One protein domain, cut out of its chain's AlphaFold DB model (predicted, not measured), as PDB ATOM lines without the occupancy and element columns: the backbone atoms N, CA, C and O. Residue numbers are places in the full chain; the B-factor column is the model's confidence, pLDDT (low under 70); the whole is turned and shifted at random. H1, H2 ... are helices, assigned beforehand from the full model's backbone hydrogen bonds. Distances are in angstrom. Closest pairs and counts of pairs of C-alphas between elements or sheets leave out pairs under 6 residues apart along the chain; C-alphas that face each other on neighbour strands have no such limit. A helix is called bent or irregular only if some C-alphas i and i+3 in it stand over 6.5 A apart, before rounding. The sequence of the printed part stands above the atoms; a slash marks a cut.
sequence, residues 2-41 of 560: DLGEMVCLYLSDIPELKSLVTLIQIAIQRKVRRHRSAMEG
ATOM      1  N   ASP A   2      23.442   8.054   2.886       87.81
ATOM      2  CA  ASP A   2      24.461   9.055   2.552       87.81
ATOM      3  C   ASP A   2      25.865   8.511   2.885       87.81
ATOM      4  O   ASP A   2      26.022   7.652   3.758       87.81
ATOM      5  N   LEU A   3      26.904   9.018   2.221       71.19
ATOM      6  CA  LEU A   3      28.296   8.647   2.489       71.19
ATOM      7  C   LEU A   3      28.659   8.913   3.963       71.19
ATOM      8  O   LEU A   3      29.389   8.137   4.577       71.19
ATOM      9  N   GLY A   4      28.091   9.973   4.552       76.50
ATOM     10  CA  GLY A   4      28.227  10.283   5.977       76.50
ATOM     11  C   GLY A   4      27.562   9.261   6.906       76.50
ATOM     12  O   GLY A   4      28.129   8.934   7.946       76.50
ATOM     13  N   GLU A   5      26.401   8.711   6.536       75.94
ATOM     14  CA  GLU A   5      25.729   7.659   7.317       75.94
ATOM     15  C   GLU A   5      26.530   6.355   7.280       75.94
ATOM     16  O   GLU A   5      26.747   5.736   8.321       75.94
ATOM     17  N   MET A   6      27.033   5.979   6.100       81.00
ATOM     18  CA  MET A   6      27.825   4.761   5.921       81.00
ATOM     19  C   MET A   6      29.136   4.810   6.724       81.00
ATOM     20  O   MET A   6      29.492   3.836   7.386       81.00
ATOM     21  N   VAL A   7      29.823   5.960   6.731       78.62
ATOM     22  CA  VAL A   7      31.041   6.171   7.536       78.62
ATOM     23  C   VAL A   7      30.731   6.166   9.037       78.62
ATOM     24  O   VAL A   7      31.481   5.567   9.803       78.62
ATOM     25  N   CYS A   8      29.623   6.769   9.480       75.31
ATOM     26  CA  CYS A   8      29.212   6.705  10.887       75.31
ATOM     27  C   CYS A   8      28.909   5.272  11.345       75.31
ATOM     28  O   CYS A   8      29.321   4.903  12.443       75.31
ATOM     29  N   LEU A   9      28.240   4.459  10.521       81.25
ATOM     30  CA  LEU A   9      27.986   3.047  10.827       81.25
ATOM     31  C   LEU A   9      29.300   2.258  10.925       81.25
ATOM     32  O   LEU A   9      29.559   1.646  11.955       81.25
ATOM     33  N   TYR A  10      30.183   2.370   9.929       84.31
ATOM     34  CA  TYR A  10      31.456   1.636   9.907       84.31
ATOM     35  C   TYR A  10      32.401   2.007  11.068       84.31
ATOM     36  O   TYR A  10      33.149   1.170  11.567       84.31
ATOM     37  N   LEU A  11      32.361   3.260  11.536       79.06
ATOM     38  CA  LEU A  11      33.128   3.714  12.704       79.06
ATOM     39  C   LEU A  11      32.466   3.365  14.048       79.06
ATOM     40  O   LEU A  11      33.131   3.447  15.080       79.06
ATOM     41  N   SER A  12      31.184   2.985  14.058       76.19
ATOM     42  CA  SER A  12      30.464   2.598  15.281       76.19
ATOM     43  C   SER A  12      30.830   1.191  15.761       76.19
ATOM     44  O   SER A  12      30.747   0.924  16.959       76.19
ATOM     45  N   ASP A  13      31.283   0.314  14.863       86.44
ATOM     46  CA  ASP A  13      31.675  -1.062  15.198       86.44
ATOM     47  C   ASP A  13      33.068  -1.156  15.847       86.44
ATOM     48  O   ASP A  13      33.390  -2.154  16.491       86.44
ATOM     49  N   ILE A  14      33.886  -0.100  15.755       89.88
ATOM     50  CA  ILE A  14      35.199  -0.026  16.408       89.88
ATOM     51  C   ILE A  14      35.020   0.594  17.808       89.88
ATOM     52  O   ILE A  14      34.772   1.799  17.912       89.88
ATOM     53  N   PRO A  15      35.153  -0.175  18.911       76.50
ATOM     54  CA  PRO A  15      34.815   0.301  20.257       76.50
ATOM     55  C   PRO A  15      35.646   1.516  20.696       76.50
ATOM     56  O   PRO A  15      35.119   2.419  21.343       76.50
ATOM     57  N   GLU A  16      36.907   1.588  20.267       83.00
ATOM     58  CA  GLU A  16      37.832   2.700  20.531       83.00
ATOM     59  C   GLU A  16      37.382   4.027  19.888       83.00
ATOM     60  O   GLU A  16      37.724   5.106  20.373       83.00
ATOM     61  N   LEU A  17      36.579   3.971  18.817       81.69
ATOM     62  CA  LEU A  17      36.133   5.144  18.058       81.69
ATOM     63  C   LEU A  17      34.714   5.609  18.418       81.69
ATOM     64  O   LEU A  17      34.357   6.740  18.083       81.69
ATOM     65  N   LYS A  18      33.930   4.831  19.183       77.44
ATOM     66  CA  LYS A  18      32.566   5.207  19.626       77.44
ATOM     67  C   LYS A  18      32.506   6.569  20.334       77.44
ATOM     68  O   LYS A  18      31.595   7.366  20.089       77.44
ATOM     69  N   SER A  19      33.509   6.875  21.162       73.44
ATOM     70  CA  SER A  19      33.639   8.177  21.838       73.44
ATOM     71  C   SER A  19      33.851   9.327  20.837       73.44
ATOM     72  O   SER A  19      33.205  10.375  20.922       73.44
ATOM     73  N   LEU A  20      34.687   9.103  19.816       80.19
ATOM     74  CA  LEU A  20      34.968  10.081  18.764       80.19
ATOM     75  C   LEU A  20      33.748  10.313  17.856       80.19
ATOM     76  O   LEU A  20      33.432  11.464  17.552       80.19
ATOM     77  N   VAL A  21      33.031   9.250  17.472       79.69
ATOM     78  CA  VAL A  21      31.800   9.327  16.659       79.69
ATOM     79  C   VAL A  21      30.729  10.155  17.373       79.69
ATOM     80  O   VAL A  21      30.188  11.095  16.785       79.69
ATOM     81  N   THR A  22      30.494   9.895  18.663       74.44
ATOM     82  CA  THR A  22      29.560  10.675  19.498       74.44
ATOM     83  C   THR A  22      29.939  12.162  19.533       74.44
ATOM     84  O   THR A  22      29.093  13.043  19.353       74.44
ATOM     85  N   LEU A  23      31.228  12.470  19.705       79.25
ATOM     86  CA  LEU A  23      31.724  13.846  19.770       79.25
ATOM     87  C   LEU A  23      31.593  14.582  18.420       79.25
ATOM     88  O   LEU A  23      31.244  15.768  18.392       79.25
ATOM     89  N   ILE A  24      31.786  13.874  17.301       79.88
ATOM     90  CA  ILE A  24      31.540  14.378  15.941       79.88
ATOM     91  C   ILE A  24      30.042  14.634  15.713       79.88
ATOM     92  O   ILE A  24      29.686  15.716  15.240       79.88
ATOM     93  N   GLN A  25      29.151  13.716  16.104       79.19
ATOM     94  CA  GLN A  25      27.697  13.913  16.011       79.19
ATOM     95  C   GLN A  25      27.231  15.158  16.783       79.19
ATOM     96  O   GLN A  25      26.501  15.986  16.232       79.19
ATOM     97  N   ILE A  26      27.709  15.357  18.018       80.38
ATOM     98  CA  ILE A  26      27.402  16.553  18.821       80.38
ATOM     99  C   ILE A  26      27.899  17.832  18.123       80.38
ATOM    100  O   ILE A  26      27.199  18.853  18.111       80.38
ATOM    101  N   ALA A  27      29.088  17.803  17.514       82.31
ATOM    102  CA  ALA A  27      29.621  18.939  16.761       82.31
ATOM    103  C   ALA A  27      28.779  19.257  15.508       82.31
ATOM    104  O   ALA A  27      28.487  20.431  15.251       82.31
ATOM    105  N   ILE A  28      28.335  18.231  14.774       81.62
ATOM    106  CA  ILE A  28      27.448  18.366  13.609       81.62
ATOM    107  C   ILE A  28      26.098  18.952  14.032       81.62
ATOM    108  O   ILE A  28      25.698  19.980  13.485       81.62
ATOM    109  N   GLN A  29      25.434  18.398  15.052       82.00
ATOM    110  CA  GLN A  29      24.154  18.925  15.545       82.00
ATOM    111  C   GLN A  29      24.263  20.388  16.002       82.00
ATOM    112  O   GLN A  29      23.417  21.215  15.657       82.00
ATOM    113  N   ARG A  30      25.343  20.758  16.708       83.69
ATOM    114  CA  ARG A  30      25.612  22.159  17.088       83.69
ATOM    115  C   ARG A  30      25.805  23.068  15.871       83.69
ATOM    116  O   ARG A  30      25.340  24.209  15.896       83.69
ATOM    117  N   LYS A  31      26.464  22.591  14.808       85.31
ATOM    118  CA  LYS A  31      26.647  23.342  13.554       85.31
ATOM    119  C   LYS A  31      25.321  23.509  12.805       85.31
ATOM    120  O   LYS A  31      25.005  24.631  12.415       85.31
ATOM    121  N   VAL A  32      24.521  22.447  12.682       86.44
ATOM    122  CA  VAL A  32      23.182  22.474  12.067       86.44
ATOM    123  C   VAL A  32      22.252  23.426  12.821       86.44
ATOM    124  O   VAL A  32      21.629  24.275  12.193       86.44
ATOM    125  N   ARG A  33      22.222  23.377  14.162       83.81
ATOM    126  CA  ARG A  33      21.403  24.288  14.984       83.81
ATOM    127  C   ARG A  33      21.778  25.756  14.763       83.81
ATOM    128  O   ARG A  33      20.897  26.573  14.523       83.81
ATOM    129  N   ARG A  34      23.078  26.084  14.752       83.06
ATOM    130  CA  ARG A  34      23.561  27.442  14.424       83.06
ATOM    131  C   ARG A  34      23.181  27.868  13.007       83.06
ATOM    132  O   ARG A  34      22.819  29.022  12.807       83.06
ATOM    133  N   HIS A  35      23.259  26.958  12.035       79.88
ATOM    134  CA  HIS A  35      22.921  27.263  10.648       79.88
ATOM    135  C   HIS A  35      21.411  27.459  10.448       79.88
ATOM    136  O   HIS A  35      21.023  28.349   9.701       79.88
ATOM    137  N   ARG A  36      20.563  26.692  11.148       82.31
ATOM    138  CA  ARG A  36      19.106  26.890  11.172       82.31
ATOM    139  C   ARG A  36      18.757  28.269  11.747       82.31
ATOM    140  O   ARG A  36      18.161  29.069  11.034       82.31
ATOM    141  N   SER A  37      19.250  28.607  12.941       74.12
ATOM    142  CA  SER A  37      18.996  29.923  13.554       74.12
ATOM    143  C   SER A  37      19.539  31.103  12.728       74.12
ATOM    144  O   SER A  37      18.960  32.183  12.737       74.12
ATOM    145  N   ALA A  38      20.633  30.912  11.979       76.75
ATOM    146  CA  ALA A  38      21.167  31.933  11.072       76.75
ATOM    147  C   ALA A  38      20.343  32.112   9.778       76.75
ATOM    148  O   ALA A  38      20.394  33.186   9.178       76.75
ATOM    149  N   MET A  39      19.609  31.080   9.348       76.69
ATOM    150  CA  MET A  39      18.720  31.119   8.176       76.69
ATOM    151  C   MET A  39      17.340  31.686   8.544       76.69
ATOM    152  O   MET A  39      16.799  32.501   7.804       76.69
ATOM    153  N   GLU A  40      16.808  31.323   9.715       70.19
ATOM    154  CA  GLU A  40      15.522  31.821  10.235       70.19
ATOM    155  C   GLU A  40      15.535  33.345  10.462       70.19
ATOM    156  O   GLU A  40      14.531  34.019  10.242       70.19
ATOM    157  N   GLY A  41      16.689  33.924  10.814       61.22
ATOM    158  CA  GLY A  41      16.832  35.353  11.108       61.22
ATOM    159  C   GLY A  41      16.855  36.322   9.913       61.22
ATOM    160  O   GLY A  41      17.251  37.469  10.117       61.22
TER     161      GLY A  41
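This is residues 2 to 41 of the 560 residues of the protein "uncharacterized protein LOC109463583 isoform X2" of Branchiostoma belcheri (UniProt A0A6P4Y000). A short helix, H1, and a long one, H2, make a lopsided, open V closed at one end by their tight link, with the far part of H2, residues 26 to 40, sticking out as a free arm. The printed part has 40 residues with two named helices, H1 then H2, and no named strand: all helix. It is loose, with a radius of gyration of the C-alphas of 12.8 A, and spans 40 by 20 by 6 A, only just flat.

H1, residues 3 to 12, begins at C-alpha 3 (28.296, 8.647, 2.489) and measures 14.3 A. H2, residues 15 to 40, measures 38.3 A and ends at C-alpha 40 (15.522, 31.821, 10.235). H2 is irregular: C-alphas 16 and 19 are 7.0 A apart.

H1 and H2 form a helical hairpin and run opposite ways, at a tilt of 35.0 degrees, only just steep. H2 touches H1 with residues 17 to 21 alone; the closest C-alphas, of Ser 12 and Lys 18, are 5.5 A apart. In H1 every O i to N i+4 pair is within hydrogen-bond range; in H2, 20 of 22 are.

The C-alphas farthest apart, of Pro 15 and Gly 41, are 40.4 A apart. The printed part has no cut. Residue 41 alone is under 70 in pLDDT.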